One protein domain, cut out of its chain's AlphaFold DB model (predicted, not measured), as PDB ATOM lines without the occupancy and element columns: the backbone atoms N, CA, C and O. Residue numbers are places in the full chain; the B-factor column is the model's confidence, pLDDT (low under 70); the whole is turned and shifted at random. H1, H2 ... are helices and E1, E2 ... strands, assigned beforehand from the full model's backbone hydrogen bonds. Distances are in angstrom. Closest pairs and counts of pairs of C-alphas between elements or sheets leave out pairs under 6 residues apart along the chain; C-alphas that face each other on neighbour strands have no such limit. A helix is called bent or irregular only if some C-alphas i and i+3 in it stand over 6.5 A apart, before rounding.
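This is residues 14 to 141 and 430 to 511 of the 1145 residues of an uncharacterized protein of Volvox carteri f. nagariensis (UniProt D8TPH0). Two twisted sheets, E1 E7 E6 E4 and E2 E3 E5, lie face to face as a sandwich, with H3 and H4 at one end and H1, H5, H7 and H8 at the other. H6 lies over E6, on the side away from the smaller sheet. The 210 printed residues hold eight named helices and seven named strands, in the order H1 H2 E1 H3 H4 E2 H5 E3 E4 H6 E5 E6 E7 H7 H8; the class is mixed, and both sheets are antiparallel. The whole is elongated, spanning 62 by 36 by 24 A, and only just compact, close to loose, with a radius of gyration of the C-alphas of 19.7 A.

H1, residues 14 to 20, begins at C-alpha 14 (18.909, -24.467, -53.195). H2 is 27 to 30, E1 31 to 37, 20.0 A, H3 50 to 59, 14.1 A, and H4 66 to 69. E2 is 74 to 83, 24.8 A, H5 86 to 89, E3 102 to 111, 29.7 A, E4 118 to 126, 25.2 A, and H6 127 to 131. E5, 435 to 444, 28.8 A, begins at C-alpha 435 (22.115, -52.253, -25.152). E6 is 458 to 466, 25.6 A, E7 470 to 480, 28.4 A, and H7 486 to 496, 15.7 A. H8, 501 to 511, 18.0 A, ends at C-alpha 511 (19.575, -26.819, -72.821). H7 and H8 are only just irregular: C-alphas 487 and 490, and 502 and 505, are 6.7 A apart.

Within hydrogen-bond range are N 34 of E1 and O 473 of E7, 2.8 A, N 464 of E6 and O 472 of E7, 2.7 A, and N 123 of E4 and O 461 of E6, 2.8 A. E6 and E7 form a hairpin at 165 degrees, and E7 bends by 62 degrees at residue 477. In the other sheet, N 78 of E2 and O 107 of E3 are 2.9 A apart, and N 106 of E3 and O 440 of E5 2.8 A. Across the sandwich, strands stand at 32 degrees; the closest C-alphas of E2 and E7, Arg 80 and Val 474, are 6.2 A apart. H6 has a height over the sheet of 8.3 A. H2 and H3 only graze both sheets; H5 and H7 only graze the four-strand one. H3 and H4 are close but not clearly touching, C-alphas 54 and 68 at 7.0 A. H1 touches H5, closest C-alphas Ala 18 and Glu 87, 4.4 A, and H8, Pro 15 and Leu 503, 6.3 A. H7 and H8 are near each other. Every O i to N i+4 pair is within range in H1, H3 and H6, 5 of 7 in H7 and 0 of 7 in H8, where 2 of 8 O i to N i+3 pairs are; H2, H4 and H5 are too short.

The C-alphas farthest apart, Asn 63 and Gly 511, are 63.6 A apart. Residues 142 to 429 are not printed; the gap is 41.2 A. The links E1 to H3, H5 to E3 and E5 to E6 are long. Mean pLDDT of the printed part is 91.1; residues 141, 430 to 432 and 507 to 511 are under 70.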
ATOM      1  N   PHE A  14      19.620 -23.246 -52.792       94.44
ATOM      2  CA  PHE A  14      18.909 -24.467 -53.195       94.44
ATOM      3  C   PHE A  14      18.775 -24.670 -54.715       94.44
ATOM      4  O   PHE A  14      18.962 -25.804 -55.156       94.44
ATOM      5  N   PRO A  15      18.526 -23.637 -55.548       92.94
ATOM      6  CA  PRO A  15      18.620 -23.762 -57.004       92.94
ATOM      7  C   PRO A  15      19.990 -24.276 -57.480       92.94
ATOM      8  O   PRO A  15      20.058 -25.113 -58.377       92.94
ATOM      9  N   GLY A  16      21.075 -23.834 -56.832       91.62
ATOM     10  CA  GLY A  16      22.436 -24.305 -57.089       91.62
ATOM     11  C   GLY A  16      22.655 -25.753 -56.649       91.62
ATOM     12  O   GLY A  16      23.143 -26.547 -57.450       91.62
ATOM     13  N   LEU A  17      22.242 -26.113 -55.428       94.12
ATOM     14  CA  LEU A  17      22.328 -27.492 -54.918       94.12
ATOM     15  C   LEU A  17      21.562 -28.469 -55.827       94.12
ATOM     16  O   LEU A  17      22.107 -29.478 -56.267       94.12
ATOM     17  N   ALA A  18      20.318 -28.136 -56.185       92.56
ATOM     18  CA  ALA A  18      19.472 -28.954 -57.053       92.56
ATOM     19  C   ALA A  18      20.051 -29.123 -58.469       92.56
ATOM     20  O   ALA A  18      19.929 -30.193 -59.066       92.56
ATOM     21  N   ALA A  19      20.707 -28.092 -59.010       89.81
ATOM     22  CA  ALA A  19      21.373 -28.168 -60.309       89.81
ATOM     23  C   ALA A  19      22.675 -28.983 -60.275       89.81
ATOM     24  O   ALA A  19      22.997 -29.645 -61.260       89.81
ATOM     25  N   ARG A  20      23.401 -28.972 -59.148       93.12
ATOM     26  CA  ARG A  20      24.564 -29.844 -58.906       93.12
ATOM     27  C   ARG A  20      24.176 -31.267 -58.474       93.12
ATOM     28  O   ARG A  20      25.045 -32.130 -58.451       93.12
ATOM     29  N   ARG A  21      22.885 -31.521 -58.202       92.94
ATOM     30  CA  ARG A  21      22.354 -32.760 -57.593       92.94
ATOM     31  C   ARG A  21      23.045 -33.082 -56.266       92.94
ATOM     32  O   ARG A  21      23.475 -34.203 -56.022       92.94
ATOM     33  N   GLU A  22      23.139 -32.068 -55.417       96.06
ATOM     34  CA  GLU A  22      23.641 -32.178 -54.048       96.06
ATOM     35  C   GLU A  22      22.499 -32.453 -53.050       96.06
ATOM     36  O   GLU A  22      21.330 -32.150 -53.335       96.06
ATOM     37  N   PRO A  23      22.808 -33.041 -51.880       96.69
ATOM     38  CA  PRO A  23      21.818 -33.307 -50.846       96.69
ATOM     39  C   PRO A  23      21.300 -32.022 -50.185       96.69
ATOM     40  O   PRO A  23      21.943 -30.972 -50.176       96.69
ATOM     41  N   PHE A  24      20.106 -32.120 -49.610       96.75
ATOM     42  CA  PHE A  24      19.449 -31.065 -48.852       96.75
ATOM     43  C   PHE A  24      20.173 -30.864 -47.497       96.75
ATOM     44  O   PHE A  24      20.282 -31.825 -46.730       96.75
ATOM     45  N   PRO A  25      20.641 -29.645 -47.161       96.62
ATOM     46  CA  PRO A  25      21.398 -29.383 -45.935       96.62
ATOM     47  C   PRO A  25      20.504 -29.366 -44.686       96.62
ATOM     48  O   PRO A  25      19.332 -28.996 -44.745       96.62
ATOM     49  N   ASP A  26      21.068 -29.733 -43.535       95.69
ATOM     50  CA  ASP A  26      20.370 -29.804 -42.242       95.69
ATOM     51  C   ASP A  26      19.083 -30.658 -42.265       95.69
ATOM     52  O   ASP A  26      18.100 -30.318 -41.607       95.69
ATOM     53  N   VAL A  27      19.052 -31.768 -43.019       96.62
ATOM     54  CA  VAL A  27      17.852 -32.620 -43.200       96.62
ATOM     55  C   VAL A  27      17.158 -33.004 -41.878       96.62
ATOM     56  O   VAL A  27      15.928 -32.971 -41.804       96.62
ATOM     57  N   ASP A  28      17.929 -33.239 -40.807       96.56
ATOM     58  CA  ASP A  28      17.437 -33.519 -39.449       96.56
ATOM     59  C   ASP A  28      16.546 -32.402 -38.866       96.56
ATOM     60  O   ASP A  28      15.586 -32.679 -38.147       96.56
ATOM     61  N   ARG A  29      16.791 -31.134 -39.222       96.88
ATOM     62  CA  ARG A  29      15.965 -29.986 -38.808       96.88
ATOM     63  C   ARG A  29      14.597 -29.965 -39.495       96.88
ATOM     64  O   ARG A  29      13.657 -29.349 -38.992       96.88
ATOM     65  N   TRP A  30      14.484 -30.616 -40.649       97.38
ATOM     66  CA  TRP A  30      13.327 -30.533 -41.538       97.38
ATOM     67  C   TRP A  30      12.479 -31.798 -41.541       97.38
ATOM     68  O   TRP A  30      11.663 -31.981 -42.440       97.38
ATOM     69  N   GLN A  31      12.600 -32.635 -40.515       97.81
ATOM     70  CA  GLN A  31      11.795 -33.841 -40.365       97.81
ATOM     71  C   GLN A  31      11.099 -33.946 -39.010       97.81
ATOM     72  O   GLN A  31      11.372 -33.201 -38.069       97.81
ATOM     73  N   THR A  32      10.125 -34.848 -38.917       98.19
ATOM     74  CA  THR A  32       9.468 -35.192 -37.651       98.19
ATOM     75  C   THR A  32       9.044 -36.652 -37.679       98.19
ATOM     76  O   THR A  32       8.326 -37.070 -38.590       98.19
ATOM     77  N   THR A  33       9.493 -37.414 -36.684       98.19
ATOM     78  CA  THR A  33       9.167 -38.834 -36.512       98.19
ATOM     79  C   THR A  33       7.956 -38.987 -35.595       98.19
ATOM     80  O   THR A  33       7.856 -38.329 -34.558       98.19
ATOM     81  N   TYR A  34       7.035 -39.859 -35.987       98.25
ATOM     82  CA  TYR A  34       5.795 -40.180 -35.300       98.25
ATOM     83  C   TYR A  34       5.661 -41.697 -35.151       98.25
ATOM     84  O   TYR A  34       6.073 -42.451 -36.030       98.25
ATOM     85  N   VAL A  35       5.017 -42.147 -34.079       97.81
ATOM     86  CA  VAL A  35       4.663 -43.553 -33.866       97.81
ATOM     87  C   VAL A  35       3.181 -43.694 -33.531       97.81
ATOM     88  O   VAL A  35       2.653 -42.996 -32.661       97.81
ATOM     89  N   ARG A  36       2.508 -44.621 -34.210       96.94
ATOM     90  CA  ARG A  36       1.160 -45.100 -33.905       96.94
ATOM     91  C   ARG A  36       1.281 -46.533 -33.389       96.94
ATOM     92  O   ARG A  36       1.788 -47.397 -34.095       96.94
ATOM     93  N   TYR A  37       0.845 -46.767 -32.156       95.69
ATOM     94  CA  TYR A  37       0.863 -48.094 -31.540       95.69
ATOM     95  C   TYR A  37      -0.500 -48.761 -31.724       95.69
ATOM     96  O   TYR A  37      -1.489 -48.232 -31.210       95.69
ATOM     97  N   SER A  38      -0.549 -49.906 -32.407       88.88
ATOM     98  CA  SER A  38      -1.762 -50.696 -32.647       88.88
ATOM     99  C   SER A  38      -2.974 -49.822 -33.029       88.88
ATOM    100  O   SER A  38      -2.844 -48.864 -33.794       88.88
ATOM    101  N   SER A  39      -4.157 -50.099 -32.477       82.38
ATOM    102  CA  SER A  39      -5.396 -49.352 -32.732       82.38
ATOM    103  C   SER A  39      -5.461 -47.954 -32.083       82.38
ATOM    104  O   SER A  39      -6.552 -47.468 -31.784       82.38
ATOM    105  N   SER A  40      -4.329 -47.292 -31.819       92.69
ATOM    106  CA  SER A  40      -4.328 -45.897 -31.361       92.69
ATOM    107  C   SER A  40      -4.809 -44.974 -32.481       92.69
ATOM    108  O   SER A  40      -4.138 -44.829 -33.504       92.69
ATOM    109  N   GLU A  41      -5.926 -44.273 -32.264       92.25
ATOM    110  CA  GLU A  41      -6.453 -43.255 -33.189       92.25
ATOM    111  C   GLU A  41      -5.476 -42.091 -33.422       92.25
ATOM    112  O   GLU A  41      -5.532 -41.425 -34.459       92.25
ATOM    113  N   THR A  42      -4.517 -41.874 -32.513       96.06
ATOM    114  CA  THR A  42      -3.497 -40.824 -32.645       96.06
ATOM    115  C   THR A  42      -2.069 -41.370 -32.675       96.06
ATOM    116  O   THR A  42      -1.684 -42.234 -31.883       96.06
ATOM    117  N   ALA A  43      -1.268 -40.834 -33.596       96.81
ATOM    118  CA  ALA A  43       0.178 -40.991 -33.639       96.81
ATOM    119  C   ALA A  43       0.859 -39.926 -32.761       96.81
ATOM    120  O   ALA A  43       0.419 -38.777 -32.681       96.81
ATOM    121  N   GLN A  44       1.951 -40.311 -32.108       97.19
ATOM    122  CA  GLN A  44       2.687 -39.507 -31.134       97.19
ATOM    123  C   GLN A  44       4.046 -39.118 -31.720       97.19
ATOM    124  O   GLN A  44       4.742 -39.988 -32.234       97.19
ATOM    125  N   ALA A  45       4.445 -37.845 -31.633       96.81
ATOM    126  CA  ALA A  45       5.696 -37.334 -32.211       96.81
ATOM    127  C   ALA A  45       6.942 -37.777 -31.408       96.81
ATOM    128  O   ALA A  45       7.500 -37.009 -30.624       96.81
ATOM    129  N   ARG A  46       7.315 -39.054 -31.542       96.62
ATOM    130  CA  ARG A  46       8.462 -39.715 -30.903       96.62
ATOM    131  C   ARG A  46       8.832 -41.004 -31.650       96.62
ATOM    132  O   ARG A  46       8.053 -41.485 -32.469       96.62
ATOM    133  N   GLY A  47       9.995 -41.572 -31.332       95.56
ATOM    134  CA  GLY A  47      10.370 -42.927 -31.750       95.56
ATOM    135  C   GLY A  47       9.496 -44.016 -31.113       95.56
ATOM    136  O   GLY A  47       8.779 -43.778 -30.132       95.56
ATOM    137  N   TRP A  48       9.564 -45.225 -31.669       97.19
ATOM    138  CA  TRP A  48       8.879 -46.398 -31.134       97.19
ATOM    139  C   TRP A  48       9.608 -46.933 -29.896       97.19
ATOM    140  O   TRP A  48      10.836 -46.908 -29.819       97.19
ATOM    141  N   ASN A  49       8.848 -47.424 -28.917       96.69
ATOM    142  CA  ASN A  49       9.365 -47.956 -27.662       96.69
ATOM    143  C   ASN A  49       8.558 -49.173 -27.189       96.69
ATOM    144  O   ASN A  49       7.325 -49.141 -27.132       96.69
ATOM    145  N   ALA A  50       9.272 -50.211 -26.760       93.88
ATOM    146  CA  ALA A  50       8.696 -51.501 -26.405       93.88
ATOM    147  C   ALA A  50       7.758 -51.447 -25.198       93.88
ATOM    148  O   ALA A  50       6.738 -52.128 -25.179       93.88
ATOM    149  N   GLU A  51       8.065 -50.633 -24.186       94.12
ATOM    150  CA  GLU A  51       7.195 -50.499 -23.012       94.12
ATOM    151  C   GLU A  51       5.847 -49.867 -23.386       94.12
ATOM    152  O   GLU A  51       4.801 -50.264 -22.875       94.12
ATOM    153  N   CYS A  52       5.857 -48.936 -24.342       95.06
ATOM    154  CA  CYS A  52       4.650 -48.312 -24.871       95.06
ATOM    155  C   CYS A  52       3.842 -49.275 -25.753       95.06
ATOM    156  O   CYS A  52       2.625 -49.343 -25.592       95.06
ATOM    157  N   CYS A  53       4.499 -50.074 -26.600       93.50
ATOM    158  CA  CYS A  53       3.866 -51.185 -27.322       93.50
ATOM    159  C   CYS A  53       3.179 -52.162 -26.345       93.50
ATOM    160  O   CYS A  53       1.964 -52.363 -26.418       93.50
ATOM    161  N   ARG A  54       3.919 -52.669 -25.344       92.38
ATOM    162  CA  ARG A  54       3.408 -53.562 -24.286       92.38
ATOM    163  C   ARG A  54       2.189 -52.978 -23.563       92.38
ATOM    164  O   ARG A  54       1.187 -53.669 -23.390       92.38
ATOM    165  N   ARG A  55       2.252 -51.701 -23.166       93.19
ATOM    166  CA  ARG A  55       1.167 -51.008 -22.450       93.19
ATOM    167  C   ARG A  55      -0.096 -50.862 -23.304       93.19
ATOM    168  O   ARG A  55      -1.194 -51.052 -22.788       93.19
ATOM    169  N   ASN A  56       0.055 -50.577 -24.599       91.19
ATOM    170  CA  ASN A  56      -1.072 -50.466 -25.522       91.19
ATOM    171  C   ASN A  56      -1.697 -51.841 -25.822       91.19
ATOM    172  O   ASN A  56      -2.910 -51.979 -25.674       91.19
ATOM    173  N   LEU A  57      -0.902 -52.881 -26.106       90.19
ATOM    174  CA  LEU A  57      -1.406 -54.254 -26.287       90.19
ATOM    175  C   LEU A  57      -2.179 -54.759 -25.053       90.19
ATOM    176  O   LEU A  57      -3.275 -55.301 -25.190       90.19
ATOM    177  N   HIS A  58      -1.666 -54.503 -23.843       90.25
ATOM    178  CA  HIS A  58      -2.367 -54.824 -22.594       90.25
ATOM    179  C   HIS A  58      -3.674 -54.022 -22.428       90.25
ATOM    180  O   HIS A  58      -4.669 -54.560 -21.945       90.25
ATOM    181  N   SER A  59      -3.719 -52.750 -22.850       89.50
ATOM    182  CA  SER A  59      -4.952 -51.939 -22.814       89.50
ATOM    183  C   SER A  59      -6.054 -52.463 -23.746       89.50
ATOM    184  O   SER A  59      -7.236 -52.278 -23.462       89.50
ATOM    185  N   LEU A  60      -5.668 -53.189 -24.801       88.50
ATOM    186  CA  LEU A  60      -6.561 -53.895 -25.724       88.50
ATOM    187  C   LEU A  60      -6.892 -55.328 -25.259       88.50
ATOM    188  O   LEU A  60      -7.580 -56.064 -25.962       88.50
ATOM    189  N   GLY A  61      -6.393 -55.752 -24.090       91.12
ATOM    190  CA  GLY A  61      -6.566 -57.104 -23.552       91.12
ATOM    191  C   GLY A  61      -5.730 -58.187 -24.247       91.12
ATOM    192  O   GLY A  61      -5.889 -59.370 -23.940       91.12
ATOM    193  N   VAL A  62      -4.828 -57.821 -25.165       88.25
ATOM    194  CA  VAL A  62      -4.041 -58.756 -25.991       88.25
ATOM    195  C   VAL A  62      -2.791 -59.227 -25.233       88.25
ATOM    196  O   VAL A  62      -1.654 -59.001 -25.642       88.25
ATOM    197  N   ASN A  63      -3.011 -59.898 -24.103       85.38
ATOM    198  CA  ASN A  63      -1.952 -60.362 -23.197       85.38
ATOM    199  C   ASN A  63      -1.077 -61.488 -23.781       85.38
ATOM    200  O   ASN A  63       0.046 -61.687 -23.330       85.38
ATOM    201  N   ASP A  64      -1.578 -62.203 -24.793       81.94
ATOM    202  CA  ASP A  64      -0.922 -63.362 -25.411       81.94
ATOM    203  C   ASP A  64      -0.296 -63.069 -26.788       81.94
ATOM    204  O   ASP A  64       0.004 -63.997 -27.544       81.94
ATOM    205  N   HIS A  65      -0.078 -61.795 -27.140       80.31
ATOM    206  CA  HIS A  65       0.540 -61.457 -28.424       80.31
ATOM    207  C   HIS A  65       1.949 -62.080 -28.547       80.31
ATOM    208  O   HIS A  65       2.724 -61.971 -27.593       80.31
ATOM    209  N   PRO A  66       2.340 -62.682 -29.692       78.00
ATOM    210  CA  PRO A  66       3.642 -63.349 -29.836       78.00
ATOM    211  C   PRO A  66       4.841 -62.461 -29.479       78.00
ATOM    212  O   PRO A  66       5.781 -62.939 -28.848       78.00
ATOM    213  N   ILE A  67       4.749 -61.160 -29.788       74.56
ATOM    214  CA  ILE A  67       5.681 -60.101 -29.362       74.56
ATOM    215  C   ILE A  67       5.976 -60.198 -27.856       74.56
ATOM    216  O   ILE A  67       7.128 -60.281 -27.451       74.56
ATOM    217  N   LEU A  68       4.939 -60.252 -27.014       76.50
ATOM    218  CA  LEU A  68       5.058 -60.231 -25.547       76.50
ATOM    219  C   LEU A  68       5.771 -61.466 -24.973       76.50
ATOM    220  O   LEU A  68       6.198 -61.446 -23.821       76.50
ATOM    221  N   ARG A  69       5.890 -62.538 -25.768       82.88
ATOM    222  CA  ARG A  69       6.540 -63.803 -25.402       82.88
ATOM    223  C   ARG A  69       7.983 -63.908 -25.912       82.88
ATOM    224  O   ARG A  69       8.672 -64.863 -25.562       82.88
ATOM    225  N   GLN A  70       8.455 -62.968 -26.733       81.56
ATOM    226  CA  GLN A  70       9.843 -62.936 -27.196       81.56
ATOM    227  C   GLN A  70      10.741 -62.301 -26.126       81.56
ATOM    228  O   GLN A  70      10.525 -61.167 -25.708       81.56
ATOM    229  N   HIS A  71      11.778 -63.023 -25.694       80.06
ATOM    230  CA  HIS A  71      12.734 -62.514 -24.700       80.06
ATOM    231  C   HIS A  71      13.659 -61.417 -25.252       80.06
ATOM    232  O   HIS A  71      14.091 -60.554 -24.491       80.06
ATOM    233  N   ASN A  72      13.921 -61.426 -26.563       87.12
ATOM    234  CA  ASN A  72      14.829 -60.498 -27.241       87.12
ATOM    235  C   ASN A  72      14.025 -59.539 -28.133       87.12
ATOM    236  O   ASN A  72      14.154 -59.562 -29.355       87.12
ATOM    237  N   LEU A  73      13.141 -58.738 -27.534       90.25
ATOM    238  CA  LEU A  73      12.506 -57.626 -28.245       90.25
ATOM    239  C   LEU A  73      13.503 -56.472 -28.452       90.25
ATOM    240  O   LEU A  73      14.407 -56.298 -27.633       90.25
ATOM    241  N   PRO A  74      13.321 -55.637 -29.490       95.00
ATOM    242  CA  PRO A  74      13.920 -54.310 -29.502       95.00
ATOM    243  C   PRO A  74      13.306 -53.477 -28.373       95.00
ATOM    244  O   PRO A  74      12.104 -53.562 -28.130       95.00
ATOM    245  N   ASP A  75      14.107 -52.659 -27.701       95.38
ATOM    246  CA  ASP A  75      13.694 -51.767 -26.614       95.38
ATOM    247  C   ASP A  75      13.175 -50.422 -27.148       95.38
ATOM    248  O   ASP A  75      12.186 -49.866 -26.647       95.38
ATOM    249  N   ALA A  76      13.815 -49.922 -28.208       96.88
ATOM    250  CA  ALA A  76      13.424 -48.728 -28.944       96.88
ATOM    251  C   ALA A  76      13.801 -48.841 -30.429       96.88
ATOM    252  O   ALA A  76      14.793 -49.477 -30.782       96.88
ATOM    253  N   ILE A  77      13.010 -48.201 -31.293       97.06
ATOM    254  CA  ILE A  77      13.266 -48.102 -32.734       97.06
ATOM    255  C   ILE A  77      13.054 -46.646 -33.156       97.06
ATOM    256  O   ILE A  77      11.956 -46.097 -33.018       97.06
ATOM    257  N   ASN A  78      14.103 -46.025 -33.687       98.00
ATOM    258  CA  ASN A  78      14.062 -44.688 -34.269       98.00
ATOM    259  C   ASN A  78      14.182 -44.783 -35.791       98.00
ATOM    260  O   ASN A  78      14.912 -45.623 -36.309       98.00
ATOM    261  N   MET A  79      13.497 -43.893 -36.507       98.12
ATOM    262  CA  MET A  79      13.625 -43.756 -37.956       98.12
ATOM    263  C   MET A  79      13.808 -42.286 -38.320       98.12
ATOM    264  O   MET A  79      13.051 -41.434 -37.837       98.12
ATOM    265  N   ARG A  80      14.803 -42.000 -39.165       98.19
ATOM    266  CA  ARG A  80      15.134 -40.654 -39.643       98.19
ATOM    267  C   ARG A  80      15.659 -40.663 -41.076       98.19
ATOM    268  O   ARG A  80      16.377 -41.569 -41.478       98.19
ATOM    269  N   ILE A  81      15.324 -39.640 -41.846       98.31
ATOM    270  CA  ILE A  81      15.923 -39.333 -43.144       98.31
ATOM    271  C   ILE A  81      17.333 -38.785 -42.879       98.31
ATOM    272  O   ILE A  81      17.478 -37.831 -42.120       98.31
ATOM    273  N   ILE A  82      18.360 -39.379 -43.483       98.19
ATOM    274  CA  ILE A  82      19.764 -38.934 -43.376       98.19
ATOM    275  C   ILE A  82      20.269 -38.252 -44.653       98.19
ATOM    276  O   ILE A  82      21.242 -37.509 -44.604       98.19
ATOM    277  N   GLU A  83      19.589 -38.456 -45.783       97.75
ATOM    278  CA  GLU A  83      19.856 -37.755 -47.040       97.75
ATOM    279  C   GLU A  83      18.537 -37.504 -47.778       97.75
ATOM    280  O   GLU A  83      17.638 -38.349 -47.764       97.75
ATOM    281  N   ALA A  84      18.409 -36.341 -48.415       97.75
ATOM    282  CA  ALA A  84      17.246 -35.963 -49.210       97.75
ATOM    283  C   ALA A  84      17.673 -35.113 -50.423       97.75
ATOM    284  O   ALA A  84      18.627 -34.345 -50.309       97.75
ATOM    285  N   PRO A  85      16.970 -35.176 -51.566       97.12
ATOM    286  CA  PRO A  85      17.248 -34.336 -52.728       97.12
ATOM    287  C   PRO A  85      17.004 -32.848 -52.465       97.12
ATOM    288  O   PRO A  85      15.876 -32.445 -52.169       97.12
ATOM    289  N   ALA A  86      18.007 -31.997 -52.714       96.56
ATOM    290  CA  ALA A  86      17.802 -30.544 -52.726       96.56
ATOM    291  C   ALA A  86      16.797 -30.097 -53.811       96.56
ATOM    292  O   ALA A  86      16.110 -29.090 -53.641       96.56
ATOM    293  N   GLU A  87      16.635 -30.872 -54.894       94.94
ATOM    294  CA  GLU A  87      15.596 -30.635 -55.908       94.94
ATOM    295  C   GLU A  87      14.167 -30.678 -55.329       94.94
ATOM    296  O   GLU A  87      13.298 -29.949 -55.808       94.94
ATOM    297  N   PHE A  88      13.917 -31.436 -54.252       95.69
ATOM    298  CA  PHE A  88      12.597 -31.488 -53.611       95.69
ATOM    299  C   PHE A  88      12.177 -30.135 -53.006       95.69
ATOM    300  O   PHE A  88      10.990 -29.864 -52.859       95.69
ATOM    301  N   ALA A  89      13.127 -29.240 -52.715       95.81
ATOM    302  CA  ALA A  89      12.845 -27.889 -52.226       95.81
ATOM    303  C   ALA A  89      12.213 -26.957 -53.282       95.81
ATOM    304  O   ALA A  89      11.835 -25.823 -52.979       95.81
ATOM    305  N   LEU A  90      12.151 -27.400 -54.539       96.12
ATOM    306  CA  LEU A  90      11.756 -26.619 -55.707       96.12
ATOM    307  C   LEU A  90      10.528 -27.257 -56.382       96.12
ATOM    308  O   LEU A  90      10.174 -28.390 -56.065       96.12
ATOM    309  N   PRO A  91       9.864 -26.581 -57.339       96.19
ATOM    310  CA  PRO A  91       8.860 -27.231 -58.178       96.19
ATOM    311  C   PRO A  91       9.487 -28.324 -59.057       96.19
ATOM    312  O   PRO A  91      10.224 -28.021 -60.002       96.19
ATOM    313  N   VAL A  92       9.191 -29.585 -58.746       94.56
ATOM    314  CA  VAL A  92       9.732 -30.767 -59.434       94.56
ATOM    315  C   VAL A  92       8.934 -31.036 -60.708       94.56
ATOM    316  O   VAL A  92       7.703 -30.966 -60.704       94.56
ATOM    317  N   LYS A  93       9.608 -31.357 -61.817       91.69
ATOM    318  CA  LYS A  93       8.910 -31.757 -63.048       91.69
ATOM    319  C   LYS A  93       8.306 -33.158 -62.877       91.69
ATOM    320  O   LYS A  93       8.966 -34.051 -62.358       91.69
ATOM    321  N   GLN A  94       7.079 -33.359 -63.354       88.62
ATOM    322  CA  GLN A  94       6.509 -34.693 -63.549       88.62
ATOM    323  C   GLN A  94       7.456 -35.559 -64.403       88.62
ATOM    324  O   GLN A  94       8.179 -35.029 -65.256       88.62
ATOM    325  N   ASP A  95       7.460 -36.870 -64.151       85.62
ATOM    326  CA  ASP A  95       8.252 -37.867 -64.889       85.62
ATOM    327  C   ASP A  95       9.782 -37.617 -64.835       85.62
ATOM    328  O   ASP A  95      10.547 -38.087 -65.678       85.62
ATOM    329  N   ARG A  96      10.252 -36.847 -63.838       88.38
ATOM    330  CA  ARG A  96      11.673 -36.672 -63.502       88.38
ATOM    331  C   ARG A  96      11.969 -37.342 -62.163       88.38
ATOM    332  O   ARG A  96      11.387 -36.979 -61.141       88.38
ATOM    333  N   ARG A  97      12.933 -38.264 -62.178       89.56
ATOM    334  CA  ARG A  97      13.504 -38.887 -60.977       89.56
ATOM    335  C   ARG A  97      14.236 -37.858 -60.128       89.56
ATOM    336  O   ARG A  97      15.026 -37.065 -60.645       89.56
ATOM    337  N   LEU A  98      13.970 -37.898 -58.830       89.56
ATOM    338  CA  LEU A  98      14.620 -37.069 -57.825       89.56
ATOM    339  C   LEU A  98      16.061 -37.542 -57.599       89.56
ATOM    340  O   LEU A  98      16.298 -38.738 -57.426       89.56
ATOM    341  N   LEU A  99      17.016 -36.606 -57.611       86.94
ATOM    342  CA  LEU A  99      18.438 -36.879 -57.380       86.94
ATOM    343  C   LEU A  99      19.069 -35.787 -56.484       86.94
ATOM    344  O   LEU A  99      18.864 -34.603 -56.771       86.94
ATOM    345  N   PRO A 100      19.845 -36.148 -55.441       89.94
ATOM    346  CA  PRO A 100      20.098 -37.513 -54.962       89.94
ATOM    347  C   PRO A 100      18.828 -38.221 -54.460       89.94
ATOM    348  O   PRO A 100      17.762 -37.625 -54.323       89.94
ATOM    349  N   CYS A 101      18.936 -39.525 -54.249       94.31
ATOM    350  CA  CYS A 101      17.905 -40.344 -53.619       94.31
ATOM    351  C   CYS A 101      17.604 -39.881 -52.179       94.31
ATOM    352  O   CYS A 101      18.400 -39.188 -51.543       94.31
ATOM    353  N   PHE A 102      16.450 -40.284 -51.641       97.38
ATOM    354  CA  PHE A 102      16.230 -40.200 -50.195       97.38
ATOM    355  C   PHE A 102      16.898 -41.401 -49.518       97.38
ATOM    356  O   PHE A 102      16.692 -42.536 -49.952       97.38
ATOM    357  N   LYS A 103      17.636 -41.173 -48.429       97.81
ATOM    358  CA  LYS A 103      18.165 -42.241 -47.566       97.81
ATOM    359  C   LYS A 103      17.540 -42.151 -46.186       97.81
ATOM    360  O   LYS A 103      17.532 -41.083 -45.574       97.81
ATOM    361  N   VAL A 104      17.029 -43.275 -45.699       98.19
ATOM    362  CA  VAL A 104      16.338 -43.395 -44.413       98.19
ATOM    363  C   VAL A 104      17.103 -44.373 -43.534       98.19
ATOM    364  O   VAL A 104      17.286 -45.530 -43.898       98.19
ATOM    365  N   ARG A 105      17.538 -43.900 -42.371       98.06
ATOM    366  CA  ARG A 105      18.202 -44.677 -41.330       98.06
ATOM    367  C   ARG A 105      17.180 -45.201 -40.332       98.06
ATOM    368  O   ARG A 105      16.386 -44.427 -39.787       98.06
ATOM    369  N   LEU A 106      17.242 -46.499 -40.066       97.88
ATOM    370  CA  LEU A 106      16.546 -47.176 -38.981       97.88
ATOM    371  C   LEU A 106      17.569 -47.546 -37.900       97.88
ATOM    372  O   LEU A 106      18.569 -48.206 -38.182       97.88
ATOM    373  N   GLU A 107      17.326 -47.117 -36.666       97.75
ATOM    374  CA  GLU A 107      18.196 -47.365 -35.513       97.75
ATOM    375  C   GLU A 107      17.413 -48.185 -34.488       97.75
ATOM    376  O   GLU A 107      16.395 -47.728 -33.961       97.75
ATOM    377  N   VAL A 108      17.868 -49.406 -34.221       97.12
ATOM    378  CA  VAL A 108      17.197 -50.389 -33.367       97.12
ATOM    379  C   VAL A 108      18.061 -50.636 -32.137       97.12
ATOM    380  O   VAL A 108      19.173 -51.144 -32.246       97.12
ATOM    381  N   GLN A 109      17.551 -50.283 -30.960       97.12
ATOM    382  CA  GLN A 109      18.185 -50.578 -29.674       97.12
ATOM    383  C   GLN A 109      17.627 -51.899 -29.143       97.12
ATOM    384  O   GLN A 109      16.409 -52.064 -29.110       97.12
ATOM    385  N   HIS A 110      18.488 -52.843 -28.763       94.88
ATOM    386  CA  HIS A 110      18.066 -54.178 -28.332       94.88
ATOM    387  C   HIS A 110      19.055 -54.857 -27.375       94.88
ATOM    388  O   HIS A 110      20.261 -54.598 -27.391       94.88
ATOM    389  N   HIS A 111      18.549 -55.806 -26.591       92.94
ATOM    390  CA  HIS A 111      19.349 -56.689 -25.748       92.94
ATOM    391  C   HIS A 111      19.570 -58.065 -26.406       92.94
ATOM    392  O   HIS A 111      18.642 -58.854 -26.571       92.94
ATOM    393  N   GLY A 112      20.825 -58.386 -26.741       90.06
ATOM    394  CA  GLY A 112      21.212 -59.693 -27.296       90.06
ATOM    395  C   GLY A 112      20.915 -59.856 -28.792       90.06
ATOM    396  O   GLY A 112      20.803 -58.874 -29.518       90.06
ATOM    397  N   ALA A 113      20.829 -61.097 -29.279       87.69
ATOM    398  CA  ALA A 113      20.570 -61.374 -30.695       87.69
ATOM    399  C   ALA A 113      19.095 -61.113 -31.053       87.69
ATOM    400  O   ALA A 113      18.205 -61.765 -30.504       87.69
ATOM    401  N   LEU A 114      18.854 -60.188 -31.983       88.88
ATOM    402  CA  LEU A 114      17.530 -59.801 -32.475       88.88
ATOM    403  C   LEU A 114      17.361 -60.206 -33.948       88.88
ATOM    404  O   LEU A 114      18.276 -60.041 -34.753       88.88
ATOM    405  N   TRP A 115      16.159 -60.659 -34.300       87.81
ATOM    406  CA  TRP A 115      15.665 -60.704 -35.675       87.81
ATOM    407  C   TRP A 115      14.304 -60.005 -35.716       87.81
ATOM    408  O   TRP A 115      13.433 -60.308 -34.901       87.81
ATOM    409  N   LEU A 116      14.144 -59.042 -36.624       87.62
ATOM    410  CA  LEU A 116      12.989 -58.149 -36.690       87.62
ATOM    411  C   LEU A 116      12.589 -57.949 -38.161       87.62
ATOM    412  O   LEU A 116      13.366 -57.341 -38.900       87.62
ATOM    413  N   PRO A 117      11.408 -58.415 -38.604       84.62
ATOM    414  CA  PRO A 117      10.883 -58.048 -39.911       84.62
ATOM    415  C   PRO A 117      10.417 -56.586 -39.879       84.62
ATOM    416  O   PRO A 117       9.704 -56.172 -38.962       84.62
ATOM    417  N   VAL A 118      10.825 -55.806 -40.882       88.12
ATOM    418  CA  VAL A 118      10.409 -54.408 -41.063       88.12
ATOM    419  C   VAL A 118      10.143 -54.173 -42.546       88.12
ATOM    420  O   VAL A 118      11.024 -54.383 -43.374       88.12
ATOM    421  N   THR A 119       8.940 -53.710 -42.881       90.50
ATOM    422  CA  THR A 119       8.605 -53.259 -44.243       90.50
ATOM    423  C   THR A 119       8.670 -51.742 -44.284       90.50
ATOM    424  O   THR A 119       7.917 -51.096 -43.549       90.50
ATOM    425  N   LEU A 120       9.525 -51.172 -45.140       95.44
ATOM    426  CA  LEU A 120       9.600 -49.724 -45.348       95.44
ATOM    427  C   LEU A 120       8.888 -49.309 -46.642       95.44
ATOM    428  O   LEU A 120       8.966 -49.996 -47.663       95.44
ATOM    429  N   ARG A 121       8.207 -48.156 -46.598       95.38
ATOM    430  CA  ARG A 121       7.518 -47.554 -47.752       95.38
ATOM    431  C   ARG A 121       7.670 -46.042 -47.805       95.38
ATOM    432  O   ARG A 121       7.889 -45.410 -46.772       95.38
ATOM    433  N   ALA A 122       7.487 -45.471 -48.992       96.38
ATOM    434  CA  ALA A 122       7.387 -44.028 -49.215       96.38
ATOM    435  C   ALA A 122       5.968 -43.638 -49.667       96.38
ATOM    436  O   ALA A 122       5.399 -44.295 -50.536       96.38
ATOM    437  N   HIS A 123       5.439 -42.548 -49.101       95.81
ATOM    438  CA  HIS A 123       4.087 -42.019 -49.326       95.81
ATOM    439  C   HIS A 123       4.129 -40.534 -49.686       95.81
ATOM    440  O   HIS A 123       4.883 -39.764 -49.084       95.81
ATOM    441  N   VAL A 124       3.261 -40.102 -50.603       95.25
ATOM    442  CA  VAL A 124       3.046 -38.677 -50.905       95.25
ATOM    443  C   VAL A 124       1.847 -38.159 -50.110       95.25
ATOM    444  O   VAL A 124       0.722 -38.594 -50.324       95.25
ATOM    445  N   LEU A 125       2.077 -37.189 -49.224       96.56
ATOM    446  CA  LEU A 125       1.031 -36.549 -48.422       96.56
ATOM    447  C   LEU A 125       0.504 -35.283 -49.104       96.56
ATOM    448  O   LEU A 125       1.292 -34.478 -49.613       96.56
ATOM    449  N   SER A 126      -0.803 -35.023 -49.021       95.94
ATOM    450  CA  SER A 126      -1.333 -33.687 -49.312       95.94
ATOM    451  C   SER A 126      -1.073 -32.708 -48.157       95.94
ATOM    452  O   SER A 126      -0.742 -33.097 -47.035       95.94
ATOM    453  N   GLN A 127      -1.291 -31.413 -48.411       95.62
ATOM    454  CA  GLN A 127      -1.344 -30.381 -47.367       95.62
ATOM    455  C   GLN A 127      -2.302 -30.756 -46.215       95.62
ATOM    456  O   GLN A 127      -1.951 -30.567 -45.053       95.62
ATOM    457  N   GLN A 128      -3.474 -31.328 -46.521       96.00
ATOM    458  CA  GLN A 128      -4.459 -31.710 -45.505       96.00
ATOM    459  C   GLN A 128      -3.980 -32.908 -44.677       96.00
ATOM    460  O   GLN A 128      -4.145 -32.907 -43.461       96.00
ATOM    461  N   ASP A 129      -3.364 -33.909 -45.307       96.88
ATOM    462  CA  ASP A 129      -2.825 -35.078 -44.599       96.88
ATOM    463  C   ASP A 129      -1.658 -34.678 -43.691       96.88
ATOM    464  O   ASP A 129      -1.536 -35.171 -42.571       96.88
ATOM    465  N   LYS A 130      -0.841 -33.709 -44.129       96.88
ATOM    466  CA  LYS A 130       0.239 -33.142 -43.316       96.88
ATOM    467  C   LYS A 130      -0.273 -32.311 -42.130       96.88
ATOM    468  O   LYS A 130       0.363 -32.307 -41.077       96.88
ATOM    469  N   GLU A 131      -1.410 -31.633 -42.269       96.69
ATOM    470  CA  GLU A 131      -2.082 -30.935 -41.163       96.69
ATOM    471  C   GLU A 131      -2.793 -31.910 -40.209       96.69
ATOM    472  O   GLU A 131      -2.826 -31.683 -39.001       96.69
ATOM    473  N   GLN A 132      -3.298 -33.033 -40.725       96.81
ATOM    474  CA  GLN A 132      -3.955 -34.104 -39.966       96.81
ATOM    475  C   GLN A 132      -2.993 -35.245 -39.580       96.81
ATOM    476  O   GLN A 132      -3.431 -36.346 -39.268       96.81
ATOM    477  N   ILE A 133      -1.678 -35.003 -39.564       97.12
ATOM    478  CA  ILE A 133      -0.648 -36.056 -39.510       97.12
ATOM    479  C   ILE A 133      -0.692 -36.956 -38.260       97.12
ATOM    480  O   ILE A 133      -0.195 -38.079 -38.281       97.12
ATOM    481  N   THR A 134      -1.319 -36.504 -37.172       97.25
ATOM    482  CA  THR A 134      -1.555 -37.323 -35.972       97.25
ATOM    483  C   THR A 134      -2.707 -38.316 -36.145       97.25
ATOM    484  O   THR A 134      -2.649 -39.403 -35.576       97.25
ATOM    485  N   SER A 135      -3.730 -38.012 -36.948       96.62
ATOM    486  CA  SER A 135      -4.810 -38.943 -37.318       96.62
ATOM    487  C   SER A 135      -4.622 -39.575 -38.704       96.62
ATOM    488  O   SER A 135      -5.383 -40.466 -39.070       96.62
ATOM    489  N   TRP A 136      -3.595 -39.170 -39.457       96.06
ATOM    490  CA  TRP A 136      -3.232 -39.778 -40.735       96.06
ATOM    491  C   TRP A 136      -2.823 -41.245 -40.569       96.06
ATOM    492  O   TRP A 136      -1.970 -41.589 -39.745       96.06
ATOM    493  N   LEU A 137      -3.429 -42.089 -41.393       93.94
ATOM    494  CA  LEU A 137      -2.990 -43.444 -41.683       93.94
ATOM    495  C   LEU A 137      -2.486 -43.458 -43.135       93.94
ATOM    496  O   LEU A 137      -3.081 -42.762 -43.969       93.94
ATOM    497  N   PRO A 138      -1.441 -44.239 -43.462       93.56
ATOM    498  CA  PRO A 138      -1.202 -44.618 -44.849       93.56
ATOM    499  C   PRO A 138      -2.460 -45.305 -45.409       93.56
ATOM    500  O   PRO A 138      -3.239 -45.864 -44.634       93.56
ATOM    501  N   PRO A 139      -2.705 -45.278 -46.729       88.81
ATOM    502  CA  PRO A 139      -3.779 -46.070 -47.310       88.81
ATOM    503  C   PRO A 139      -3.410 -47.545 -47.156       88.81
ATOM    504  O   PRO A 139      -2.544 -48.044 -47.865       88.81
ATOM    505  N   ASP A 140      -4.030 -48.235 -46.202       72.88
ATOM    506  CA  ASP A 140      -3.688 -49.627 -45.935       72.88
ATOM    507  C   ASP A 140      -3.971 -50.516 -47.165       72.88
ATOM    508  O   ASP A 140      -5.010 -50.381 -47.824       72.88
ATOM    509  N   ASP A 141      -3.130 -51.532 -47.400       52.53
ATOM    510  CA  ASP A 141      -3.337 -52.575 -48.430       52.53
ATOM    511  C   ASP A 141      -4.626 -53.413 -48.217       52.53
ATOM    512  O   ASP A 141      -4.931 -54.325 -48.988       52.53
ATOM    513  N   GLN A 430      28.342 -48.369 -23.467       47.72
ATOM    514  CA  GLN A 430      28.104 -47.489 -22.321       47.72
ATOM    515  C   GLN A 430      27.849 -48.327 -21.053       47.72
ATOM    516  O   GLN A 430      26.886 -49.088 -20.961       47.72
ATOM    517  N   GLY A 431      28.765 -48.242 -20.083       46.62
ATOM    518  CA  GLY A 431      28.843 -49.183 -18.961       46.62
ATOM    519  C   GLY A 431      27.627 -49.168 -18.027       46.62
ATOM    520  O   GLY A 431      27.413 -48.200 -17.302       46.62
ATOM    521  N   GLY A 432      26.881 -50.276 -17.997       60.38
ATOM    522  CA  GLY A 432      25.767 -50.512 -17.067       60.38
ATOM    523  C   GLY A 432      24.690 -51.439 -17.633       60.38
ATOM    524  O   GLY A 432      24.121 -52.245 -16.902       60.38
ATOM    525  N   SER A 433      24.461 -51.381 -18.947       73.62
ATOM    526  CA  SER A 433      23.460 -52.185 -19.654       73.62
ATOM    527  C   SER A 433      23.950 -52.547 -21.054       73.62
ATOM    528  O   SER A 433      24.312 -51.656 -21.819       73.62
ATOM    529  N   ASN A 434      23.910 -53.832 -21.420       86.81
ATOM    530  CA  ASN A 434      24.300 -54.318 -22.751       86.81
ATOM    531  C   ASN A 434      23.214 -54.012 -23.803       86.81
ATOM    532  O   ASN A 434      22.597 -54.929 -24.346       86.81
ATOM    533  N   ILE A 435      22.940 -52.728 -24.037       90.44
ATOM    534  CA  ILE A 435      22.115 -52.253 -25.152       90.44
ATOM    535  C   ILE A 435      23.010 -52.249 -26.391       90.44
ATOM    536  O   ILE A 435      24.026 -51.558 -26.428       90.44
ATOM    537  N   ILE A 436      22.635 -53.026 -27.399       92.88
ATOM    538  CA  ILE A 436      23.257 -53.007 -28.719       92.88
ATOM    539  C   ILE A 436      22.405 -52.092 -29.598       92.88
ATOM    540  O   ILE A 436      21.179 -52.196 -29.599       92.88
ATOM    541  N   ALA A 437      23.049 -51.184 -30.328       95.06
ATOM    542  CA  ALA A 437      22.402 -50.366 -31.345       95.06
ATOM    543  C   ALA A 437      22.735 -50.941 -32.728       95.06
ATOM    544  O   ALA A 437      23.855 -50.786 -33.215       95.06
ATOM    545  N   ALA A 438      21.769 -51.611 -33.353       94.69
ATOM    546  CA  ALA A 438      21.837 -51.959 -34.765       94.69
ATOM    547  C   ALA A 438      21.384 -50.754 -35.603       94.69
ATOM    548  O   ALA A 438      20.396 -50.097 -35.274       94.69
ATOM    549  N   VAL A 439      22.100 -50.463 -36.686       96.06
ATOM    550  CA  VAL A 439      21.803 -49.346 -37.593       96.06
ATOM    551  C   VAL A 439      21.742 -49.887 -39.013       96.06
ATOM    552  O   VAL A 439      22.673 -50.561 -39.448       96.06
ATOM    553  N   GLN A 440      20.655 -49.593 -39.725       96.44
ATOM    554  CA  GLN A 440      20.465 -49.968 -41.123       96.44
ATOM    555  C   GLN A 440      19.991 -48.758 -41.926       96.44
ATOM    556  O   GLN A 440      18.978 -48.142 -41.592       96.44
ATOM    557  N   ASP A 441      20.699 -48.459 -43.011       96.94
ATOM    558  CA  ASP A 441      20.315 -47.425 -43.969       96.94
ATOM    559  C   ASP A 441      19.580 -48.051 -45.162       96.94
ATOM    560  O   ASP A 441      19.946 -49.128 -45.640       96.94
ATOM    561  N   PHE A 442      18.535 -47.374 -45.634       96.88
ATOM    562  CA  PHE A 442      17.686 -47.773 -46.755       96.88
ATOM    563  C   PHE A 442      17.659 -46.655 -47.799       96.88
ATOM    564  O   PHE A 442      17.392 -45.499 -47.463       96.88
ATOM    565  N   GLU A 443      17.907 -46.986 -49.068       96.56
ATOM    566  CA  GLU A 443      17.986 -46.010 -50.158       96.56
ATOM    567  C   GLU A 443      16.770 -46.086 -51.092       96.56
ATOM    568  O   GLU A 443      16.556 -47.070 -51.800       96.56
ATOM    569  N   PHE A 444      15.986 -45.010 -51.135       95.75
ATOM    570  CA  PHE A 444      14.828 -44.873 -52.013       95.75
ATOM    571  C   PHE A 444      15.251 -44.266 -53.355       95.75
ATOM    572  O   PHE A 444      15.129 -43.060 -53.601       95.75
ATOM    573  N   THR A 445      15.782 -45.125 -54.224       91.88
ATOM    574  CA  THR A 445      16.103 -44.784 -55.615       91.88
ATOM    575  C   THR A 445      14.837 -44.615 -56.465       91.88
ATOM    576  O   THR A 445      13.759 -45.087 -56.113       91.88
ATOM    577  N   ASN A 446      14.970 -43.947 -57.616       88.00
ATOM    578  CA  ASN A 446      13.930 -43.844 -58.654       88.00
ATOM    579  C   ASN A 446      12.580 -43.225 -58.224       88.00
ATOM    580  O   ASN A 446      11.591 -43.371 -58.935       88.00
ATOM    581  N   LEU A 447      12.533 -42.483 -57.112       92.06
ATOM    582  CA  LEU A 447      11.349 -41.710 -56.725       92.06
ATOM    583  C   LEU A 447      11.050 -40.610 -57.759       92.06
ATOM    584  O   LEU A 447      11.874 -39.725 -58.000       92.06
ATOM    585  N   GLU A 448       9.851 -40.646 -58.342       91.62
ATOM    586  CA  GLU A 448       9.364 -39.697 -59.348       91.62
ATOM    587  C   GLU A 448       7.861 -39.419 -59.170       91.62
ATOM    588  O   GLU A 448       7.094 -40.263 -58.704       91.62
ATOM    589  N   PHE A 449       7.411 -38.215 -59.539       89.19
ATOM    590  CA  PHE A 449       5.989 -37.866 -59.488       89.19
ATOM    591  C   PHE A 449       5.269 -38.370 -60.747       89.19
ATOM    592  O   PHE A 449       5.226 -37.662 -61.746       89.19
ATOM    593  N   LEU A 450       4.665 -39.562 -60.673       81.94
ATOM    594  CA  LEU A 450       3.894 -40.199 -61.762       81.94
ATOM    595  C   LEU A 450       2.558 -39.510 -62.107       81.94
ATOM    596  O   LEU A 450       1.902 -39.857 -63.089       81.94
ATOM    597  N   LYS A 451       2.089 -38.582 -61.266       80.88
ATOM    598  CA  LYS A 451       0.831 -37.848 -61.460       80.88
ATOM    599  C   LYS A 451       1.061 -36.357 -61.222       80.88
ATOM    600  O   LYS A 451       1.726 -36.002 -60.245       80.88
ATOM    601  N   PRO A 452       0.480 -35.465 -62.044       72.62
ATOM    602  CA  PRO A 452       0.563 -34.036 -61.791       72.62
ATOM    603  C   PRO A 452      -0.231 -33.701 -60.526       72.62
ATOM    604  O   PRO A 452      -1.448 -33.904 -60.476       72.62
ATOM    605  N   THR A 453       0.428 -33.144 -59.506       76.88
ATOM    606  CA  THR A 453      -0.317 -32.525 -58.401       76.88
ATOM    607  C   THR A 453      -1.112 -31.349 -58.984       76.88
ATOM    608  O   THR A 453      -0.677 -30.708 -59.945       76.88
ATOM    609  N   ARG A 454      -2.308 -31.048 -58.454       85.44
ATOM    610  CA  ARG A 454      -3.194 -29.983 -58.986       85.44
ATOM    611  C   ARG A 454      -2.673 -28.568 -58.645       85.44
ATOM    612  O   ARG A 454      -3.397 -27.738 -58.100       85.44
ATOM    613  N   MET A 455      -1.391 -28.296 -58.911       91.25
ATOM    614  CA  MET A 455      -0.608 -27.184 -58.356       91.25
ATOM    615  C   MET A 455      -0.654 -27.153 -56.819       91.25
ATOM    616  O   MET A 455      -0.660 -26.075 -56.223       91.25
ATOM    617  N   ASN A 456      -0.755 -28.312 -56.171       94.69
ATOM    618  CA  ASN A 456      -0.926 -28.422 -54.723       94.69
ATOM    619  C   ASN A 456       0.404 -28.733 -54.042       94.69
ATOM    620  O   ASN A 456       1.219 -29.476 -54.594       94.69
ATOM    621  N   LYS A 457       0.588 -28.174 -52.838       96.38
ATOM    622  CA  LYS A 457       1.693 -28.542 -51.951       96.38
ATOM    623  C   LYS A 457       1.545 -30.012 -51.577       96.38
ATOM    624  O   LYS A 457       0.468 -30.427 -51.142       96.38
ATOM    625  N   VAL A 458       2.622 -30.761 -51.762       96.44
ATOM    626  CA  VAL A 458       2.754 -32.147 -51.318       96.44
ATOM    627  C   VAL A 458       4.014 -32.296 -50.478       96.44
ATOM    628  O   VAL A 458       4.989 -31.566 -50.664       96.44
ATOM    629  N   TYR A 459       3.967 -33.240 -49.550       97.50
ATOM    630  CA  TYR A 459       5.072 -33.625 -48.679       97.50
ATOM    631  C   TYR A 459       5.372 -35.113 -48.904       97.50
ATOM    632  O   TYR A 459       4.575 -35.816 -49.525       97.50
ATOM    633  N   ILE A 460       6.498 -35.601 -48.389       97.06
ATOM    634  CA  ILE A 460       6.837 -37.029 -48.411       97.06
ATOM    635  C   ILE A 460       6.946 -37.564 -46.983       97.06
ATOM    636  O   ILE A 460       7.447 -36.880 -46.083       97.06
ATOM    637  N   ALA A 461       6.451 -38.779 -46.775       97.94
ATOM    638  CA  ALA A 461       6.589 -39.518 -45.530       97.94
ATOM    639  C   ALA A 461       7.110 -40.927 -45.809       97.94
ATOM    640  O   ALA A 461       6.703 -41.563 -46.778       97.94
ATOM    641  N   PHE A 462       7.982 -41.417 -44.936       97.94
ATOM    642  CA  PHE A 462       8.477 -42.786 -44.963       97.94
ATOM    643  C   PHE A 462       7.888 -43.543 -43.777       97.94
ATOM    644  O   PHE A 462       7.985 -43.076 -42.643       97.94
ATOM    645  N   THR A 463       7.256 -44.683 -44.033       97.62
ATOM    646  CA  THR A 463       6.618 -45.534 -43.017       97.62
ATOM    647  C   THR A 463       7.394 -46.830 -42.843       97.62
ATOM    648  O   THR A 463       7.879 -47.379 -43.828       97.62
ATOM    649  N   ALA A 464       7.420 -47.354 -41.623       97.00
ATOM    650  CA  ALA A 464       7.936 -48.662 -41.258       97.00
ATOM    651  C   ALA A 464       6.861 -49.422 -40.463       97.00
ATOM    652  O   ALA A 464       6.439 -48.959 -39.398       97.00
ATOM    653  N   SER A 465       6.426 -50.578 -40.975       94.94
ATOM    654  CA  SER A 465       5.632 -51.537 -40.191       94.94
ATOM    655  C   SER A 465       6.552 -52.246 -39.200       94.94
ATOM    656  O   SER A 465       7.580 -52.793 -39.602       94.94
ATOM    657  N   ILE A 466       6.191 -52.228 -37.917       92.75
ATOM    658  CA  ILE A 466       6.913 -52.881 -36.826       92.75
ATOM    659  C   ILE A 466       6.024 -53.997 -36.275       92.75
ATOM    660  O   ILE A 466       4.983 -53.734 -35.666       92.75
ATOM    661  N   LEU A 467       6.477 -55.243 -36.461       86.19
ATOM    662  CA  LEU A 467       5.851 -56.457 -35.913       86.19
ATOM    663  C   LEU A 467       4.362 -56.618 -36.299       86.19
ATOM    664  O   LEU A 467       3.588 -57.208 -35.549       86.19
ATOM    665  N   ASP A 468       3.977 -56.053 -37.447       86.06
ATOM    666  CA  ASP A 468       2.626 -56.026 -38.030       86.06
ATOM    667  C   ASP A 468       1.522 -55.412 -37.145       86.06
ATOM    668  O   ASP A 468       0.337 -55.505 -37.471       86.06
ATOM    669  N   THR A 469       1.891 -54.738 -36.048       88.00
ATOM    670  CA  THR A 469       0.944 -54.039 -35.160       88.00
ATOM    671  C   THR A 469       1.187 -52.543 -35.057       88.00
ATOM    672  O   THR A 469       0.225 -51.796 -34.903       88.00
ATOM    673  N   ASP A 470       2.440 -52.088 -35.101       94.12
ATOM    674  CA  ASP A 470       2.792 -50.693 -34.835       94.12
ATOM    675  C   ASP A 470       3.371 -50.019 -36.084       94.12
ATOM    676  O   ASP A 470       4.140 -50.615 -36.835       94.12
ATOM    677  N   LEU A 471       3.033 -48.746 -36.289       96.00
ATOM    678  CA  LEU A 471       3.483 -47.951 -37.428       96.00
ATOM    679  C   LEU A 471       4.393 -46.816 -36.948       96.00
ATOM    680  O   LEU A 471       3.933 -45.853 -36.328       96.00
ATOM    681  N   LEU A 472       5.680 -46.901 -37.276       97.62
ATOM    682  CA  LEU A 472       6.642 -45.810 -37.114       97.62
ATOM    683  C   LEU A 472       6.765 -45.070 -38.448       97.62
ATOM    684  O   LEU A 472       6.892 -45.704 -39.489       97.62
ATOM    685  N   PHE A 473       6.734 -43.742 -38.458       97.81
ATOM    686  CA  PHE A 473       6.849 -42.976 -39.698       97.81
ATOM    687  C   PHE A 473       7.557 -41.637 -39.514       97.81
ATOM    688  O   PHE A 473       7.408 -40.974 -38.494       97.81
ATOM    689  N   VAL A 474       8.340 -41.227 -40.512       98.44
ATOM    690  CA  VAL A 474       9.073 -39.957 -40.523       98.44
ATOM    691  C   VAL A 474       8.625 -39.101 -41.697       98.44
ATOM    692  O   VAL A 474       8.507 -39.575 -42.824       98.44
ATOM    693  N   VAL A 475       8.327 -37.832 -41.423       98.31
ATOM    694  CA  VAL A 475       7.705 -36.914 -42.383       98.31
ATOM    695  C   VAL A 475       8.658 -35.773 -42.693       98.31
ATOM    696  O   VAL A 475       9.056 -35.047 -41.781       98.31
ATOM    697  N   PHE A 476       8.974 -35.577 -43.971       98.06
ATOM    698  CA  PHE A 476       9.769 -34.441 -44.426       98.06
ATOM    699  C   PHE A 476       8.877 -33.194 -44.500       98.06
ATOM    700  O   PHE A 476       7.845 -33.174 -45.168       98.06
ATOM    701  N   ASN A 477       9.253 -32.147 -43.769       97.50
ATOM    702  CA  ASN A 477       8.466 -30.931 -43.559       97.50
ATOM    703  C   ASN A 477       8.641 -29.883 -44.675       97.50
ATOM    704  O   ASN A 477       8.018 -28.821 -44.608       97.50
ATOM    705  N   VAL A 478       9.460 -30.159 -45.693       96.06
ATOM    706  CA  VAL A 478       9.640 -29.292 -46.868       96.06
ATOM    707  C   VAL A 478       8.544 -29.601 -47.901       96.06
ATOM    708  O   VAL A 478       8.481 -30.733 -48.382       96.06
ATOM    709  N   PRO A 479       7.671 -28.642 -48.262       96.44
ATOM    710  CA  PRO A 479       6.666 -28.841 -49.300       96.44
ATOM    711  C   PRO A 479       7.259 -28.682 -50.702       96.44
ATOM    712  O   PRO A 479       7.948 -27.701 -50.981       96.44
ATOM    713  N   THR A 480       6.861 -29.559 -51.620       96.06
ATOM    714  CA  THR A 480       7.093 -29.401 -53.063       96.06
ATOM    715  C   THR A 480       5.777 -29.234 -53.833       96.06
ATOM    716  O   THR A 480       4.685 -29.344 -53.269       96.06
ATOM    717  N   ILE A 481       5.864 -28.942 -55.132       95.94
ATOM    718  CA  ILE A 481       4.742 -28.949 -56.077       95.94
ATOM    719  C   ILE A 481       5.222 -29.621 -57.365       95.94
ATOM    720  O   ILE A 481       6.099 -29.087 -58.043       95.94
ATOM    721  N   GLY A 482       4.613 -30.753 -57.722       94.19
ATOM    722  CA  GLY A 482       4.828 -31.384 -59.023       94.19
ATOM    723  C   GLY A 482       4.204 -30.554 -60.148       94.19
ATOM    724  O   GLY A 482       3.024 -30.205 -60.077       94.19
ATOM    725  N   ILE A 483       4.983 -30.241 -61.183       94.81
ATOM    726  CA  ILE A 483       4.552 -29.490 -62.371       94.81
ATOM    727  C   ILE A 483       4.697 -30.346 -63.633       94.81
ATOM    728  O   ILE A 483       5.751 -30.923 -63.884       94.81
ATOM    729  N   CYS A 484       3.664 -30.414 -64.476       92.25
ATOM    730  CA  CYS A 484       3.748 -31.155 -65.740       92.25
ATOM    731  C   CYS A 484       4.372 -30.335 -66.879       92.25
ATOM    732  O   CYS A 484       4.781 -30.902 -67.891       92.25
ATOM    733  N   ARG A 485       4.474 -29.003 -66.736       89.69
ATOM    734  CA  ARG A 485       5.037 -28.117 -67.768       89.69
ATOM    735  C   ARG A 485       5.798 -26.918 -67.197       89.69
ATOM    736  O   ARG A 485       5.521 -26.470 -66.086       89.69
ATOM    737  N   ALA A 486       6.720 -26.360 -67.983       88.69
ATOM    738  CA  ALA A 486       7.596 -25.267 -67.556       88.69
ATOM    739  C   ALA A 486       6.837 -23.970 -67.207       88.69
ATOM    740  O   ALA A 486       7.168 -23.323 -66.215       88.69
ATOM    741  N   GLU A 487       5.758 -23.624 -67.924       91.50
ATOM    742  CA  GLU A 487       4.948 -22.423 -67.652       91.50
ATOM    743  C   GLU A 487       4.170 -22.481 -66.321       91.50
ATOM    744  O   GLU A 487       3.554 -21.501 -65.890       91.50
ATOM    745  N   GLN A 488       4.186 -23.632 -65.644       94.56
ATOM    746  CA  GLN A 488       3.668 -23.781 -64.287       94.56
ATOM    747  C   GLN A 488       4.714 -23.434 -63.215       94.56
ATOM    748  O   GLN A 488       4.313 -23.147 -62.086       94.56
ATOM    749  N   ARG A 489       6.023 -23.402 -63.534       94.12
ATOM    750  CA  ARG A 489       7.094 -23.195 -62.539       94.12
ATOM    751  C   ARG A 489       6.917 -21.881 -61.778       94.12
ATOM    752  O   ARG A 489       6.888 -21.915 -60.554       94.12
ATOM    753  N   GLU A 490       6.687 -20.758 -62.462       95.25
ATOM    754  CA  GLU A 490       6.437 -19.455 -61.815       95.25
ATOM    755  C   GLU A 490       5.261 -19.521 -60.819       95.25
ATOM    756  O   GLU A 490       5.359 -19.069 -59.674       95.25
ATOM    757  N   LYS A 491       4.151 -20.149 -61.225       96.19
ATOM    758  CA  LYS A 491       2.947 -20.308 -60.393       96.19
ATOM    759  C   LYS A 491       3.203 -21.217 -59.187       96.19
ATOM    760  O   LYS A 491       2.631 -20.981 -58.123       96.19
ATOM    761  N   ALA A 492       4.063 -22.225 -59.332       95.75
ATOM    762  CA  ALA A 492       4.481 -23.102 -58.244       95.75
ATOM    763  C   ALA A 492       5.428 -22.384 -57.270       95.75
ATOM    764  O   ALA A 492       5.166 -22.395 -56.070       95.75
ATOM    765  N   CYS A 493       6.442 -21.663 -57.764       95.69
ATOM    766  CA  CYS A 493       7.311 -20.802 -56.954       95.69
ATOM    767  C   CYS A 493       6.486 -19.810 -56.125       95.69
ATOM    768  O   CYS A 493       6.635 -19.747 -54.907       95.69
ATOM    769  N   LYS A 494       5.515 -19.130 -56.753       95.38
ATOM    770  CA  LYS A 494       4.596 -18.208 -56.071       95.38
ATOM    771  C   LYS A 494       3.738 -18.885 -54.990       95.38
ATOM    772  O   LYS A 494       3.487 -18.263 -53.962       95.38
ATOM    773  N   LYS A 495       3.314 -20.144 -55.179       95.00
ATOM    774  CA  LYS A 495       2.609 -20.943 -54.151       95.00
ATOM    775  C   LYS A 495       3.530 -21.461 -53.033       95.00
ATOM    776  O   LYS A 495       3.053 -21.690 -51.921       95.00
ATOM    777  N   LEU A 496       4.819 -21.653 -53.310       94.50
ATOM    778  CA  LEU A 496       5.848 -22.011 -52.323       94.50
ATOM    779  C   LEU A 496       6.457 -20.785 -51.614       94.50
ATOM    780  O   LEU A 496       7.154 -20.960 -50.624       94.50
ATOM    781  N   HIS A 497       6.148 -19.564 -52.066       94.62
ATOM    782  CA  HIS A 497       6.764 -18.299 -51.633       94.62
ATOM    783  C   HIS A 497       8.270 -18.189 -51.962       94.62
ATOM    784  O   HIS A 497       9.023 -17.511 -51.267       94.62
ATOM    785  N   ILE A 498       8.689 -18.829 -53.057       94.44
ATOM    786  CA  ILE A 498      10.025 -18.719 -53.657       94.44
ATOM    787  C   ILE A 498       9.999 -17.611 -54.722       94.44
ATOM    788  O   ILE A 498       9.071 -17.570 -55.537       94.44
ATOM    789  N   ASP A 499      11.019 -16.746 -54.774       92.62
ATOM    790  CA  ASP A 499      11.190 -15.824 -55.907       92.62
ATOM    791  C   ASP A 499      11.621 -16.605 -57.159       92.62
ATOM    792  O   ASP A 499      12.712 -17.173 -57.227       92.62
ATOM    793  N   TYR A 500      10.751 -16.614 -58.170       93.50
ATOM    794  CA  TYR A 500      10.985 -17.268 -59.456       93.50
ATOM    795  C   TYR A 500      12.240 -16.746 -60.182       93.50
ATOM    796  O   TYR A 500      12.860 -17.498 -60.934       93.50
ATOM    797  N   ARG A 501      12.682 -15.507 -59.915       91.00
ATOM    798  CA  ARG A 501      13.904 -14.927 -60.503       91.00
ATOM    799  C   ARG A 501      15.171 -15.703 -60.138       91.00
ATOM    800  O   ARG A 501      16.085 -15.801 -60.949       91.00
ATOM    801  N   LEU A 502      15.204 -16.314 -58.951       87.31
ATOM    802  CA  LEU A 502      16.310 -17.176 -58.516       87.31
ATOM    803  C   LEU A 502      16.379 -18.489 -59.319       87.31
ATOM    804  O   LEU A 502      17.417 -19.143 -59.347       87.31
ATOM    805  N   LEU A 503      15.281 -18.874 -59.981       86.81
ATOM    806  CA  LEU A 503      15.148 -20.115 -60.746       86.81
ATOM    807  C   LEU A 503      15.191 -19.902 -62.264       86.81
ATOM    808  O   LEU A 503      15.613 -20.810 -62.978       86.81
ATOM    809  N   SER A 504      14.838 -18.717 -62.774       82.50
ATOM    810  CA  SER A 504      14.864 -18.429 -64.218       82.50
ATOM    811  C   SER A 504      16.251 -18.575 -64.859       82.50
ATOM    812  O   SER A 504      16.344 -18.871 -66.046       82.50
ATOM    813  N   HIS A 505      17.327 -18.428 -64.080       75.56
ATOM    814  CA  HIS A 505      18.699 -18.662 -64.543       75.56
ATOM    815  C   HIS A 505      19.043 -20.152 -64.737       75.56
ATOM    816  O   HIS A 505      19.967 -20.469 -65.482       75.56
ATOM    817  N   PHE A 506      18.307 -21.075 -64.107       71.44
ATOM    818  CA  PHE A 506      18.594 -22.513 -64.170       71.44
ATOM    819  C   PHE A 506      17.914 -23.222 -65.342       71.44
ATOM    820  O   PHE A 506      18.544 -24.066 -65.974       71.44
ATOM    821  N   ASP A 507      16.679 -22.844 -65.691       66.62
ATOM    822  CA  ASP A 507      15.995 -23.409 -66.868       66.62
ATOM    823  C   ASP A 507      16.734 -23.073 -68.185       66.62
ATOM    824  O   ASP A 507      16.676 -23.849 -69.134       66.62
ATOM    825  N   GLN A 508      17.483 -21.962 -68.231       66.00
ATOM    826  CA  GLN A 508      18.313 -21.573 -69.383       66.00
ATOM    827  C   GLN A 508      19.593 -22.421 -69.517       66.00
ATOM    828  O   GLN A 508      20.009 -22.745 -70.625       66.00
ATOM    829  N   GLY A 509      20.219 -22.817 -68.403       54.22
ATOM    830  CA  GLY A 509      21.524 -23.492 -68.417       54.22
ATOM    831  C   GLY A 509      21.499 -24.982 -68.787       54.22
ATOM    832  O   GLY A 509      22.559 -25.557 -69.037       54.22
ATOM    833  N   ALA A 510      20.321 -25.613 -68.800       55.53
ATOM    834  CA  ALA A 510      20.174 -27.058 -69.008       55.53
ATOM    835  C   ALA A 510      20.047 -27.479 -70.485       55.53
ATOM    836  O   ALA A 510      20.340 -28.630 -70.801       55.53
ATOM    837  N   GLY A 511      19.614 -26.576 -71.374       49.25
ATOM    838  CA  GLY A 511      19.575 -26.819 -72.821       49.25
ATOM    839  C   GLY A 511      20.928 -26.528 -73.469       49.25
ATOM    840  O   GLY A 511      21.610 -27.437 -73.938       49.25
TER     841      GLY A 511